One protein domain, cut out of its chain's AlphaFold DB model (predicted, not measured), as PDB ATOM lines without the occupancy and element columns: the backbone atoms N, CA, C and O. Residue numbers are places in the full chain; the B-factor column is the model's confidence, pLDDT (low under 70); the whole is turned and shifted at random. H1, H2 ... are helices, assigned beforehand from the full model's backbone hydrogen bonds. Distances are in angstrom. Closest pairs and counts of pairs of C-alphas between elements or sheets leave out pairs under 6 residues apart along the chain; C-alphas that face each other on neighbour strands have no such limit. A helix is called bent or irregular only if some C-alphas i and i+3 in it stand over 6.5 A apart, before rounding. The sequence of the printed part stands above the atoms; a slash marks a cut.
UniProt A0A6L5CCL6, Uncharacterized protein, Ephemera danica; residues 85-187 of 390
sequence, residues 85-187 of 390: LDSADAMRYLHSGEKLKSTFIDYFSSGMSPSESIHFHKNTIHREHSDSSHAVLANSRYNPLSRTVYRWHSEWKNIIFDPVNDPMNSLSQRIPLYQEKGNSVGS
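AT A GLANCE: This is residues 85 to 187 of the 390 residues of an uncharacterized protein of Ephemera danica (UniProt A0A6L5CCL6). Three helices set at steep angles make the core: H2 and H5 pack on each other, and H3 packs on both with its beginning, residues 114 to 118. From the far end of H3 the short H4 folds back, with the small H1 packed on it at one end of the long axis, while H6 lies away from the other helices at the other end. The printed part has 103 residues with six named helices, H1 to H6 in order along the chain, and no named strand; the class is all helix. The whole is loose, with a radius of gyration of the C-alphas of 17.5 A, and only just elongated, spanning 54 by 27 by 19 A.

IN THESE COORDINATES: H1 is residues 88 to 91, with C-alpha 88 at (137.297, 145.231, 108.696). H2 is residues 98 to 109, 16.2 A from first to last C-alpha. H3, residues 114 to 128, is 21.0 A long and begins with C-alpha 114 at (123.813, 128.081, 116.081). H4 is residues 133 to 138, 8.6 A long. H5, residues 146 to 160, is 20.7 A long. H6, residues 167 to 180, is 20.4 A long and ends with C-alpha 180 at (105.382, 121.330, 135.288); it is irregular, with C-alphas 173 and 176 7.1 A apart.

HOW THE PARTS SIT: H3 is the hub, touching three helices. Its residues 114 to 117 touch residues 104 to 108 of H2 at a steep tilt of 59 degrees, opposite ways; the closest C-alphas, of Tyr 107 and Ser 117, are 6.0 A apart. With residues 114 to 118 H3 touches H5 at a steep tilt of 61 degrees, opposite ways; the closest C-alphas are those of Pro 114 and Tyr 150, 6.0 A apart. H2 and H5 touch at a steep tilt of 65 degrees, the same way, with the C-alphas of Ile 105 and Trp 156 closest at 6.9 A. Residues 122 to 126 of H3 touch H4, and the two form a helical hairpin at a steep tilt of 42 degrees, opposite ways; the closest C-alphas, of His 126 and Ser 133, are 5.5 A apart. H1 touches H4, with the closest C-alphas, of Ala 88 and Ala 138, 5.4 A apart. H6 touches no helix. Each O i to N i+4 pair is within hydrogen-bond range in H2, H3, H4 and H5, against 7 of 10 in H6; H1 is too short for such a pair.

THE WHOLE: The C-alphas farthest apart, of Leu 85 and Gly 186, are 55.8 A from each other. The printed part has no cut and no long link; H2 to H3 and H3 to H4 are tight. The mean pLDDT of the printed part is 86.0, and it is under 70 at residues 162 to 171, residue 178 and residues 183 to 187.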
ATOM      1  N   LEU A  85     143.578 150.219 112.565       89.50
ATOM      2  CA  LEU A  85     142.579 149.980 113.612       89.50
ATOM      3  C   LEU A  85     141.156 149.897 113.044       89.50
ATOM      4  O   LEU A  85     140.358 149.109 113.549       89.50
ATOM      5  N   ASP A  86     140.893 150.614 111.950       88.50
ATOM      6  CA  ASP A  86     139.550 150.784 111.373       88.50
ATOM      7  C   ASP A  86     139.272 149.844 110.192       88.50
ATOM      8  O   ASP A  86     138.200 149.859 109.589       88.50
ATOM      9  N   SER A  87     140.232 148.986 109.845       90.06
ATOM     10  CA  SER A  87     140.007 147.947 108.839       90.06
ATOM     11  C   SER A  87     139.003 146.895 109.328       90.06
ATOM     12  O   SER A  87     139.003 146.505 110.499       90.06
ATOM     13  N   ALA A  88     138.201 146.350 108.409       88.50
ATOM     14  CA  ALA A  88     137.297 145.231 108.696       88.50
ATOM     15  C   ALA A  88     138.027 144.044 109.356       88.50
ATOM     16  O   ALA A  88     137.511 143.421 110.282       88.50
ATOM     17  N   ASP A  89     139.271 143.778 108.947       87.38
ATOM     18  CA  ASP A  89     140.108 142.726 109.529       87.38
ATOM     19  C   ASP A  89     140.545 143.037 110.975       87.38
ATOM     20  O   ASP A  89     140.691 142.140 111.805       87.38
ATOM     21  N   ALA A  90     140.741 144.309 111.333       87.81
ATOM     22  CA  ALA A  90     141.006 144.707 112.716       87.81
ATOM     23  C   ALA A  90     139.757 144.566 113.600       87.81
ATOM     24  O   ALA A  90     139.854 144.052 114.720       87.81
ATOM     25  N   MET A  91     138.589 144.949 113.080       90.75
ATOM     26  CA  MET A  91     137.315 144.876 113.803       90.75
ATOM     27  C   MET A  91     136.803 143.440 113.986       90.75
ATOM     28  O   MET A  91     136.159 143.128 114.992       90.75
ATOM     29  N   ARG A  92     137.150 142.531 113.069       90.31
ATOM     30  CA  ARG A  92     136.769 141.110 113.110       90.31
ATOM     31  C   ARG A  92     137.231 140.377 114.368       90.31
ATOM     32  O   ARG A  92     136.638 139.368 114.732       90.31
ATOM     33  N   TYR A  93     138.298 140.826 115.020       86.25
ATOM     34  CA  TYR A  93     138.860 140.135 116.189       86.25
ATOM     35  C   TYR A  93     138.509 140.783 117.525       86.25
ATOM     36  O   TYR A  93     138.942 140.288 118.567       86.25
ATOM     37  N   LEU A  94     137.694 141.840 117.502       89.81
ATOM     38  CA  LEU A  94     137.232 142.486 118.718       89.81
ATOM     39  C   LEU A  94     136.449 141.509 119.597       89.81
ATOM     40  O   LEU A  94     135.670 140.675 119.126       89.81
ATOM     41  N   HIS A  95     136.678 141.631 120.902       89.75
ATOM     42  CA  HIS A  95     135.998 140.821 121.894       89.75
ATOM     43  C   HIS A  95     134.495 141.114 121.875       89.75
ATOM     44  O   HIS A  95     134.069 142.260 122.037       89.75
ATOM     45  N   SER A  96     133.703 140.065 121.683       92.88
ATOM     46  CA  SER A  96     132.251 140.118 121.801       92.88
ATOM     47  C   SER A  96     131.879 140.296 123.274       92.88
ATOM     48  O   SER A  96     132.365 139.548 124.118       92.88
ATOM     49  N   GLY A  97     131.070 141.308 123.592       91.06
ATOM     50  CA  GLY A  97     130.713 141.623 124.980       91.06
ATOM     51  C   GLY A  97     129.704 140.645 125.589       91.06
ATOM     52  O   GLY A  97     128.982 139.959 124.868       91.06
ATOM     53  N   GLU A  98     129.596 140.649 126.920       94.25
ATOM     54  CA  GLU A  98     128.687 139.756 127.661       94.25
ATOM     55  C   GLU A  98     127.215 139.960 127.279       94.25
ATOM     56  O   GLU A  98     126.470 139.001 127.121       94.25
ATOM     57  N   LYS A  99     126.812 141.211 127.018       95.94
ATOM     58  CA  LYS A  99     125.456 141.534 126.551       95.94
ATOM     59  C   LYS A  99     125.098 140.782 125.265       95.94
ATOM     60  O   LYS A  99     124.018 140.220 125.166       95.94
ATOM     61  N   LEU A 100     126.020 140.748 124.302       96.56
ATOM     62  CA  LEU A 100     125.825 140.046 123.035       96.56
ATOM     63  C   LEU A 100     125.767 138.528 123.248       96.56
ATOM     64  O   LEU A 100     124.952 137.855 122.624       96.56
ATOM     65  N   LYS A 101     126.596 137.991 124.151       97.19
ATOM     66  CA  LYS A 101     126.533 136.578 124.544       97.19
ATOM     67  C   LYS A 101     125.157 136.226 125.115       97.19
ATOM     68  O   LYS A 101     124.590 135.222 124.698       97.19
ATOM     69  N   SER A 102     124.615 137.066 125.999       96.94
ATOM     70  CA  SER A 102     123.270 136.893 126.565       96.94
ATOM     71  C   SER A 102     122.205 136.823 125.473       96.94
ATOM     72  O   SER A 102     121.425 135.884 125.455       96.94
ATOM     73  N   THR A 103     122.235 137.740 124.502       97.75
ATOM     74  CA  THR A 103     121.286 137.731 123.377       97.75
ATOM     75  C   THR A 103     121.334 136.421 122.581       97.75
ATOM     76  O   THR A 103     120.297 135.880 122.213       97.75
ATOM     77  N   PHE A 104     122.526 135.865 122.346       98.06
ATOM     78  CA  PHE A 104     122.648 134.558 121.688       98.06
ATOM     79  C   PHE A 104     122.159 133.400 122.564       98.06
ATOM     80  O   PHE A 104     121.568 132.459 122.042       98.06
ATOM     81  N   ILE A 105     122.363 133.467 123.882       97.12
ATOM     82  CA  ILE A 105     121.799 132.492 124.826       97.12
ATOM     83  C   ILE A 105     120.265 132.513 124.780       97.12
ATOM     84  O   ILE A 105     119.648 131.447 124.808       97.12
ATOM     85  N   ASP A 106     119.649 133.686 124.633       97.25
ATOM     86  CA  ASP A 106     118.196 133.824 124.477       97.25
ATOM     87  C   ASP A 106     117.709 133.184 123.165       97.25
ATOM     88  O   ASP A 106     116.704 132.468 123.154       97.25
ATOM     89  N   TYR A 107     118.460 133.351 122.067       97.88
ATOM     90  CA  TYR A 107     118.185 132.657 120.801       97.88
ATOM     91  C   TYR A 107     118.245 131.134 120.958       97.88
ATOM     92  O   TYR A 107     117.336 130.434 120.512       97.88
ATOM     93  N   PHE A 108     119.272 130.611 121.634       96.81
ATOM     94  CA  PHE A 108     119.386 129.171 121.882       96.81
ATOM     95  C   PHE A 108     118.251 128.655 122.770       96.81
ATOM     96  O   PHE A 108     117.678 127.601 122.504       96.81
ATOM     97  N   SER A 109     117.880 129.427 123.791       93.06
ATOM     98  CA  SER A 109     116.784 129.096 124.709       93.06
ATOM     99  C   SER A 109     115.418 129.118 124.019       93.06
ATOM    100  O   SER A 109     114.511 128.405 124.438       93.06
ATOM    101  N   SER A 110     115.298 129.869 122.920       93.44
ATOM    102  CA  SER A 110     114.134 129.871 122.026       93.44
ATOM    103  C   SER A 110     114.116 128.687 121.045       93.44
ATOM    104  O   SER A 110     113.195 128.570 120.243       93.44
ATOM    105  N   GLY A 111     115.122 127.808 121.095       93.00
ATOM    106  CA  GLY A 111     115.227 126.617 120.253       93.00
ATOM    107  C   GLY A 111     116.000 126.816 118.947       93.00
ATOM    108  O   GLY A 111     116.086 125.877 118.159       93.00
ATOM    109  N   MET A 112     116.589 127.994 118.703       95.12
ATOM    110  CA  MET A 112     117.335 128.241 117.465       95.12
ATOM    111  C   MET A 112     118.676 127.509 117.464       95.12
ATOM    112  O   MET A 112     119.446 127.558 118.428       95.12
ATOM    113  N   SER A 113     119.015 126.907 116.324       95.56
ATOM    114  CA  SER A 113     120.350 126.336 116.128       95.56
ATOM    115  C   SER A 113     121.437 127.432 116.062       95.56
ATOM    116  O   SER A 113     121.146 128.599 115.774       95.56
ATOM    117  N   PRO A 114     122.731 127.106 116.252       97.94
ATOM    118  CA  PRO A 114     123.813 128.081 116.081       97.94
ATOM    119  C   PRO A 114     123.829 128.750 114.702       97.94
ATOM    120  O   PRO A 114     124.083 129.944 114.595       97.94
ATOM    121  N   SER A 115     123.544 128.002 113.635       97.19
ATOM    122  CA  SER A 115     123.516 128.550 112.273       97.19
ATOM    123  C   SER A 115     122.333 129.489 112.060       97.19
ATOM    124  O   SER A 115     122.488 130.560 111.474       97.19
ATOM    125  N   GLU A 116     121.167 129.100 112.568       97.56
ATOM    126  CA  GLU A 116     119.941 129.886 112.484       97.56
ATOM    127  C   GLU A 116     120.042 131.171 113.303       97.56
ATOM    128  O   GLU A 116     119.761 132.243 112.781       97.56
ATOM    129  N   SER A 117     120.553 131.097 114.533       98.19
ATOM    130  CA  SER A 117     120.766 132.277 115.378       98.19
ATOM    131  C   SER A 117     121.771 133.256 114.761       98.19
ATOM    132  O   SER A 117     121.548 134.463 114.798       98.19
ATOM    133  N   ILE A 118     122.840 132.773 114.106       97.88
ATOM    134  CA  ILE A 118     123.748 133.633 113.324       97.88
ATOM    135  C   ILE A 118     122.990 134.336 112.194       97.88
ATOM    136  O   ILE A 118     123.201 135.527 111.966       97.88
ATOM    137  N   HIS A 119     122.151 133.612 111.453       97.31
ATOM    138  CA  HIS A 119     121.399 134.182 110.339       97.31
ATOM    139  C   HIS A 119     120.367 135.211 110.824       97.31
ATOM    140  O   HIS A 119     120.335 136.337 110.328       97.31
ATOM    141  N   PHE A 120     119.602 134.863 111.857       97.88
ATOM    142  CA  PHE A 120     118.631 135.736 112.506       97.88
ATOM    143  C   PHE A 120     119.277 137.019 113.042       97.88
ATOM    144  O   PHE A 120     118.788 138.123 112.785       97.88
ATOM    145  N   HIS A 121     120.422 136.901 113.722       97.19
ATOM    146  CA  HIS A 121     121.163 138.049 114.248       97.19
ATOM    147  C   HIS A 121     121.661 138.973 113.135       97.19
ATOM    148  O   HIS A 121     121.518 140.190 113.220       97.19
ATOM    149  N   LYS A 122     122.191 138.411 112.039       95.81
ATOM    150  CA  LYS A 122     122.602 139.201 110.866       95.81
ATOM    151  C   LYS A 122     121.428 139.957 110.251       95.81
ATOM    152  O   LYS A 122     121.567 141.142 109.962       95.81
ATOM    153  N   ASN A 123     120.278 139.304 110.093       94.88
ATOM    154  CA  ASN A 123     119.068 139.948 109.575       94.88
ATOM    155  C   ASN A 123     118.579 141.059 110.516       94.88
ATOM    156  O   ASN A 123     118.160 142.120 110.057       94.88
ATOM    157  N   THR A 124     118.708 140.855 111.828       95.00
ATOM    158  CA  THR A 124     118.411 141.880 112.837       95.00
ATOM    159  C   THR A 124     119.327 143.096 112.675       95.00
ATOM    160  O   THR A 124     118.831 144.217 112.588       95.00
ATOM    161  N   ILE A 125     120.638 142.889 112.499       94.94
ATOM    162  CA  ILE A 125     121.595 143.974 112.221       94.94
ATOM    163  C   ILE A 125     121.258 144.701 110.913       94.94
ATOM    164  O   ILE A 125     121.301 145.930 110.877       94.94
ATOM    165  N   HIS A 126     120.922 143.973 109.843       93.00
ATOM    166  CA  HIS A 126     120.509 144.571 108.567       93.00
ATOM    167  C   HIS A 126     119.287 145.483 108.723       93.00
ATOM    168  O   HIS A 126     119.245 146.545 108.108       93.00
ATOM    169  N   ARG A 127     118.321 145.092 109.563       91.38
ATOM    170  CA  ARG A 127     117.115 145.883 109.834       91.38
ATOM    171  C   ARG A 127     117.395 147.114 110.695       91.38
ATOM    172  O   ARG A 127     116.824 148.166 110.442       91.38
ATOM    173  N   GLU A 128     118.240 146.984 111.712       92.00
ATOM    174  CA  GLU A 128     118.547 148.078 112.643       92.00
ATOM    175  C   GLU A 128     119.509 149.120 112.057       92.00
ATOM    176  O   GLU A 128     119.444 150.290 112.419       92.00
ATOM    177  N   HIS A 129     120.411 148.704 111.164       88.12
ATOM    178  CA  HIS A 129     121.491 149.541 110.640       88.12
ATOM    179  C   HIS A 129     121.471 149.561 109.106       88.12
ATOM    180  O   HIS A 129     122.445 149.141 108.478       88.12
ATOM    181  N   SER A 130     120.383 150.047 108.498       78.81
ATOM    182  CA  SER A 130     120.194 150.055 107.034       78.81
ATOM    183  C   SER A 130     121.390 150.638 106.269       78.81
ATOM    184  O   SER A 130     121.844 150.046 105.291       78.81
ATOM    185  N   ASP A 131     121.967 151.735 106.766       76.81
ATOM    186  CA  ASP A 131     122.950 152.527 106.013       76.81
ATOM    187  C   ASP A 131     124.409 152.148 106.331       76.81
ATOM    188  O   ASP A 131     125.322 152.431 105.557       76.81
ATOM    189  N   SER A 132     124.655 151.478 107.465       80.31
ATOM    190  CA  SER A 132     126.004 151.112 107.945       80.31
ATOM    191  C   SER A 132     126.180 149.617 108.219       80.31
ATOM    192  O   SER A 132     127.165 149.193 108.833       80.31
ATOM    193  N   SER A 133     125.255 148.798 107.711       83.50
ATOM    194  CA  SER A 133     125.179 147.368 108.002       83.50
ATOM    195  C   SER A 133     126.509 146.638 107.787       83.50
ATOM    196  O   SER A 133     126.950 145.883 108.647       83.50
ATOM    197  N   HIS A 134     127.218 146.917 106.689       88.69
ATOM    198  CA  HIS A 134     128.473 146.229 106.367       88.69
ATOM    199  C   HIS A 134     129.588 146.460 107.398       88.69
ATOM    200  O   HIS A 134     130.314 145.522 107.734       88.69
ATOM    201  N   ALA A 135     129.715 147.680 107.930       89.31
ATOM    202  CA  ALA A 135     130.725 147.993 108.938       89.31
ATOM    203  C   ALA A 135     130.403 147.307 110.276       89.31
ATOM    204  O   ALA A 135     131.288 146.730 110.912       89.31
ATOM    205  N   VAL A 136     129.124 147.304 110.665       92.62
ATOM    206  CA  VAL A 136     128.646 146.642 111.889       92.62
ATOM    207  C   VAL A 136     128.800 145.123 111.785       92.62
ATOM    208  O   VAL A 136     129.278 144.484 112.721       92.62
ATOM    209  N   LEU A 137     128.489 144.541 110.624       93.56
ATOM    210  CA  LEU A 137     128.645 143.110 110.359       93.56
ATOM    211  C   LEU A 137     130.107 142.654 110.372       93.56
ATOM    212  O   LEU A 137     130.381 141.517 110.754       93.56
ATOM    213  N   ALA A 138     131.049 143.512 109.977       92.31
ATOM    214  CA  ALA A 138     132.476 143.210 110.063       92.31
ATOM    215  C   ALA A 138     133.018 143.266 111.505       92.31
ATOM    216  O   ALA A 138     134.089 142.727 111.793       92.31
ATOM    217  N   ASN A 139     132.297 143.915 112.419       93.50
ATOM    218  CA  ASN A 139     132.751 144.162 113.776       93.50
ATOM    219  C   ASN A 139     132.307 143.056 114.741       93.50
ATOM    220  O   ASN A 139     131.137 142.954 115.102       93.50
ATOM    221  N   SER A 140     133.268 142.275 115.252       93.25
ATOM    222  CA  SER A 140     132.996 141.138 116.150       93.25
ATOM    223  C   SER A 140     132.441 141.526 117.523       93.25
ATOM    224  O   SER A 140     131.911 140.679 118.250       93.25
ATOM    225  N   ARG A 141     132.497 142.813 117.880       93.75
ATOM    226  CA  ARG A 141     131.811 143.331 119.066       93.75
ATOM    227  C   ARG A 141     130.286 143.288 118.921       93.75
ATOM    228  O   ARG A 141     129.615 143.111 119.934       93.75
ATOM    229  N   TYR A 142     129.772 143.441 117.698       93.94
ATOM    230  CA  TYR A 142     128.338 143.458 117.380       93.94
ATOM    231  C   TYR A 142     127.884 142.188 116.654       93.94
ATOM    232  O   TYR A 142     126.798 141.684 116.922       93.94
ATOM    233  N   ASN A 143     128.721 141.644 115.771       95.44
ATOM    234  CA  ASN A 143     128.458 140.427 115.013       95.44
ATOM    235  C   ASN A 143     129.563 139.387 115.272       95.44
ATOM    236  O   ASN A 143     130.609 139.422 114.616       95.44
ATOM    237  N   PRO A 144     129.374 138.476 116.237       95.94
ATOM    238  CA  PRO A 144     130.425 137.563 116.660       95.94
ATOM    239  C   PRO A 144     130.817 136.606 115.527       95.94
ATOM    240  O   PRO A 144     130.009 136.217 114.683       95.94
ATOM    241  N   LEU A 145     132.076 136.164 115.529       94.50
ATOM    242  CA  LEU A 145     132.520 135.099 114.625       94.50
ATOM    243  C   LEU A 145     131.693 133.827 114.847       94.50
ATOM    244  O   LEU A 145     131.446 133.448 115.990       94.50
ATOM    245  N   SER A 146     131.393 133.087 113.776       95.69
ATOM    246  CA  SER A 146     130.651 131.821 113.867       95.69
ATOM    247  C   SER A 146     131.257 130.871 114.903       95.69
ATOM    248  O   SER A 146     130.552 130.391 115.779       95.69
ATOM    249  N   ARG A 147     132.587 130.689 114.907       95.12
ATOM    250  CA  ARG A 147     133.287 129.865 115.912       95.12
ATOM    251  C   ARG A 147     132.977 130.282 117.357       95.12
ATOM    252  O   ARG A 147     132.889 129.422 118.226       95.12
ATOM    253  N   THR A 148     132.829 131.580 117.617       95.69
ATOM    254  CA  THR A 148     132.475 132.106 118.943       95.69
ATOM    255  C   THR A 148     131.054 131.705 119.325       95.69
ATOM    256  O   THR A 148     130.853 131.234 120.439       95.69
ATOM    257  N   VAL A 149     130.098 131.814 118.396       97.75
ATOM    258  CA  VAL A 149     128.698 131.412 118.616       97.75
ATOM    259  C   VAL A 149     128.585 129.914 118.879       97.75
ATOM    260  O   VAL A 149     127.941 129.513 119.841       97.75
ATOM    261  N   TYR A 150     129.272 129.083 118.091       97.56
ATOM    262  CA  TYR A 150     129.316 127.636 118.324       97.56
ATOM    263  C   TYR A 150     129.896 127.298 119.700       97.56
ATOM    264  O   TYR A 150     129.340 126.459 120.402       97.56
ATOM    265  N   ARG A 151     130.964 127.987 120.127       96.62
ATOM    266  CA  ARG A 151     131.516 127.809 121.477       96.62
ATOM    267  C   ARG A 151     130.498 128.189 122.553       96.62
ATOM    268  O   ARG A 151     130.331 127.435 123.502       96.62
ATOM    269  N   TRP A 152     129.814 129.324 122.410       96.88
ATOM    270  CA  TRP A 152     128.777 129.736 123.360       96.88
ATOM    271  C   TRP A 152     127.616 128.755 123.418       96.88
ATOM    272  O   TRP A 152     127.141 128.463 124.506       96.88
ATOM    273  N   HIS A 153     127.196 128.213 122.277       96.19
ATOM    274  CA  HIS A 153     126.183 127.172 122.243       96.19
ATOM    275  C   HIS A 153     126.656 125.902 122.959       96.19
ATOM    276  O   HIS A 153     125.882 125.311 123.695       96.19
ATOM    277  N   SER A 154     127.918 125.486 122.805       93.88
ATOM    278  CA  SER A 154     128.474 124.361 123.571       93.88
ATOM    279  C   SER A 154     128.525 124.644 125.075       93.88
ATOM    280  O   SER A 154     128.141 123.786 125.858       93.88
ATOM    281  N   GLU A 155     128.955 125.842 125.487       93.94
ATOM    282  CA  GLU A 155     128.940 126.268 126.896       93.94
ATOM    283  C   GLU A 155     127.512 126.243 127.464       93.94
ATOM    284  O   GLU A 155     127.271 125.635 128.501       93.94
ATOM    285  N   TRP A 156     126.559 126.848 126.753       94.06
ATOM    286  CA  TRP A 156     125.138 126.855 127.102       94.06
ATOM    287  C   TRP A 156     124.564 125.442 127.164       94.06
ATOM    288  O   TRP A 156     123.898 125.094 128.134       94.06
ATOM    289  N   LYS A 157     124.875 124.601 126.173       90.19
ATOM    290  CA  LYS A 157     124.431 123.211 126.126       90.19
ATOM    291  C   LYS A 157     124.973 122.428 127.310       90.19
ATOM    292  O   LYS A 157     124.208 121.661 127.849       90.19
ATOM    293  N   ASN A 158     126.221 122.631 127.725       87.25
ATOM    294  CA  ASN A 158     126.806 121.922 128.869       87.25
ATOM    295  C   ASN A 158     126.247 122.397 130.218       87.25
ATOM    296  O   ASN A 158     126.224 121.629 131.172       87.25
ATOM    297  N   ILE A 159     125.838 123.668 130.312       86.12
ATOM    298  CA  ILE A 159     125.168 124.208 131.504       86.12
ATOM    299  C   ILE A 159     123.744 123.678 131.580       86.12
ATOM    300  O   ILE A 159     123.281 123.299 132.651       86.12
ATOM    301  N   ILE A 160     123.038 123.691 130.444       82.69
ATOM    302  CA  ILE A 160     121.681 123.185 130.403       82.69
ATOM    303  C   ILE A 160     121.726 121.691 130.516       82.69
ATOM    304  O   ILE A 160     121.197 121.228 131.488       82.69
ATOM    305  N   PHE A 161     122.291 120.944 129.581       72.19
ATOM    306  CA  PHE A 161     122.375 119.487 129.556       72.19
ATOM    307  C   PHE A 161     123.748 119.084 130.091       72.19
ATOM    308  O   PHE A 161     124.745 119.295 129.404       72.19
ATOM    309  N   ASP A 162     123.800 118.551 131.313       63.81
ATOM    310  CA  ASP A 162     125.046 118.123 131.957       63.81
ATOM    311  C   ASP A 162     125.954 117.361 130.973       63.81
ATOM    312  O   ASP A 162     125.441 116.663 130.084       63.81
ATOM    313  N   PRO A 163     127.293 117.495 131.080       62.19
ATOM    314  CA  PRO A 163     128.214 116.801 130.189       62.19
ATOM    315  C   PRO A 163     127.827 115.325 130.136       62.19
ATOM    316  O   PRO A 163     127.651 114.705 131.182       62.19
ATOM    317  N   VAL A 164     127.622 114.834 128.910       57.56
ATOM    318  CA  VAL A 164     126.989 113.557 128.540       57.56
ATOM    319  C   VAL A 164     127.776 112.367 129.098       57.56
ATOM    320  O   VAL A 164     128.429 111.638 128.364       57.56
ATOM    321  N   ASN A 165     127.740 112.190 130.411       58.97
ATOM    322  CA  ASN A 165     128.254 111.019 131.100       58.97
ATOM    323  C   ASN A 165     127.113 110.020 131.336       58.97
ATOM    324  O   ASN A 165     127.376 108.825 131.364       58.97
ATOM    325  N   ASP A 166     125.853 110.482 131.421       65.62
ATOM    326  CA  ASP A 166     124.672 109.611 131.453       65.62
ATOM    327  C   ASP A 166     123.377 110.337 131.001       65.62
ATOM    328  O   ASP A 166     122.681 110.961 131.811       65.62
ATOM    329  N   PRO A 167     123.023 110.282 129.703       64.00
ATOM    330  CA  PRO A 167     121.860 110.992 129.167       64.00
ATOM    331  C   PRO A 167     120.522 110.517 129.754       64.00
ATOM    332  O   PRO A 167     119.569 111.295 129.777       64.00
ATOM    333  N   MET A 168     120.435 109.279 130.251       63.75
ATOM    334  CA  MET A 168     119.196 108.740 130.824       63.75
ATOM    335  C   MET A 168     118.954 109.260 132.240       63.75
ATOM    336  O   MET A 168     117.821 109.609 132.578       63.75
ATOM    337  N   ASN A 169     120.015 109.390 133.039       67.69
ATOM    338  CA  ASN A 169     119.926 109.980 134.373       67.69
ATOM    339  C   ASN A 169     119.663 111.494 134.332       67.69
ATOM    340  O   ASN A 169     118.859 112.003 135.112       67.69
ATOM    341  N   SER A 170     120.251 112.226 133.383       65.56
ATOM    342  CA  SER A 170     119.927 113.649 133.201       65.56
ATOM    343  C   SER A 170     118.487 113.868 132.724       65.56
ATOM    344  O   SER A 170     117.854 114.854 133.109       65.56
ATOM    345  N   LEU A 171     117.951 112.962 131.894       68.19
ATOM    346  CA  LEU A 171     116.557 113.023 131.455       68.19
ATOM    347  C   LEU A 171     115.608 112.755 132.628       68.19
ATOM    348  O   LEU A 171     114.681 113.535 132.837       68.19
ATOM    349  N   SER A 172     115.857 111.700 133.413       71.19
ATOM    350  CA  SER A 172     114.998 111.311 134.539       71.19
ATOM    351  C   SER A 172     114.874 112.420 135.586       71.19
ATOM    352  O   SER A 172     113.767 112.715 136.035       71.19
ATOM    353  N   GLN A 173     115.970 113.122 135.886       71.44
ATOM    354  CA  GLN A 173     115.983 114.264 136.807       71.44
ATOM    355  C   GLN A 173     115.153 115.464 136.324       71.44
ATOM    356  O   GLN A 173     114.752 116.301 137.130       71.44
ATOM    357  N   ARG A 174     114.874 115.568 135.019       70.00
ATOM    358  CA  ARG A 174     114.184 116.720 134.408       70.00
ATOM    359  C   ARG A 174     112.758 116.440 133.983       70.00
ATOM    360  O   ARG A 174     112.042 117.388 133.671       70.00
ATOM    361  N   ILE A 175     112.327 115.179 134.005       74.06
ATOM    362  CA  ILE A 175     110.921 114.801 133.807       74.06
ATOM    363  C   ILE A 175     109.974 115.679 134.652       74.06
ATOM    364  O   ILE A 175     109.020 116.189 134.066       74.06
ATOM    365  N   PRO A 176     110.248 115.967 135.945       77.06
ATOM    366  CA  PRO A 176     109.375 116.830 136.745       77.06
ATOM    367  C   PRO A 176     109.242 118.253 136.181       77.06
ATOM    368  O   PRO A 176     108.142 118.792 136.116       77.06
ATOM    369  N   LEU A 177     110.343 118.840 135.696       74.00
ATOM    370  CA  LEU A 177     110.356 120.186 135.107       74.00
ATOM    371  C   LEU A 177     109.587 120.247 133.783       74.00
ATOM    372  O   LEU A 177     108.958 121.254 133.463       74.00
ATOM    373  N   TYR A 178     109.655 119.182 132.981       68.88
ATOM    374  CA  TYR A 178     108.882 119.098 131.745       68.88
ATOM    375  C   TYR A 178     107.389 118.917 132.031       68.88
ATOM    376  O   TYR A 178     106.577 119.574 131.382       68.88
ATOM    377  N   GLN A 179     107.039 118.113 133.036       75.75
ATOM    378  CA  GLN A 179     105.658 117.926 133.485       75.75
ATOM    379  C   GLN A 179     105.048 119.222 134.032       75.75
ATOM    380  O   GLN A 179     103.914 119.542 133.691       75.75
ATOM    381  N   GLU A 180     105.809 120.009 134.799       75.50
ATOM    382  CA  GLU A 180     105.382 121.330 135.288       75.50
ATOM    383  C   GLU A 180     105.077 122.305 134.138       75.50
ATOM    384  O   GLU A 180     104.136 123.091 134.207       75.50
ATOM    385  N   LYS A 181     105.820 122.204 133.030       73.25
ATOM    386  CA  LYS A 181     105.581 122.982 131.803       73.25
ATOM    387  C   LYS A 181     104.488 122.398 130.897       73.25
ATOM    388  O   LYS A 181     104.313 122.887 129.784       73.25
ATOM    389  N   GLY A 182     103.768 121.370 131.350       70.06
ATOM    390  CA  GLY A 182     102.678 120.731 130.607       70.06
ATOM    391  C   GLY A 182     103.122 119.711 129.553       70.06
ATOM    392  O   GLY A 182     102.295 119.256 128.768       70.06
ATOM    393  N   ASN A 183     104.400 119.320 129.530       64.38
ATOM    394  CA  ASN A 183     104.928 118.344 128.578       64.38
ATOM    395  C   ASN A 183     104.995 116.946 129.210       64.38
ATOM    396  O   ASN A 183     105.696 116.727 130.201       64.38
ATOM    397  N   SER A 184     104.321 115.964 128.605       57.41
ATOM    398  CA  SER A 184     104.431 114.559 129.006       57.41
ATOM    399  C   SER A 184     105.684 113.923 128.390       57.41
ATOM    400  O   SER A 184     105.767 113.673 127.191       57.41
ATOM    401  N   VAL A 185     106.692 113.651 129.223       58.62
ATOM    402  CA  VAL A 185     107.911 112.937 128.809       58.62
ATOM    403  C   VAL A 185     107.847 111.508 129.339       58.62
ATOM    404  O   VAL A 185     107.965 111.278 130.540       58.62
ATOM    405  N   GLY A 186     107.641 110.542 128.443       53.69
ATOM    406  CA  GLY A 186     107.746 109.116 128.754       53.69
ATOM    407  C   GLY A 186     109.150 108.599 128.449       53.69
ATOM    408  O   GLY A 186     109.656 108.811 127.350       53.69
ATOM    409  N   SER A 187     109.776 107.898 129.396       51.41
ATOM    410  CA  SER A 187     110.977 107.094 129.130       51.41
ATOM    411  C   SER A 187     110.593 105.609 129.152       51.41
ATOM    412  O   SER A 187     109.890 105.173 130.060       51.41
TER     413      SER A 187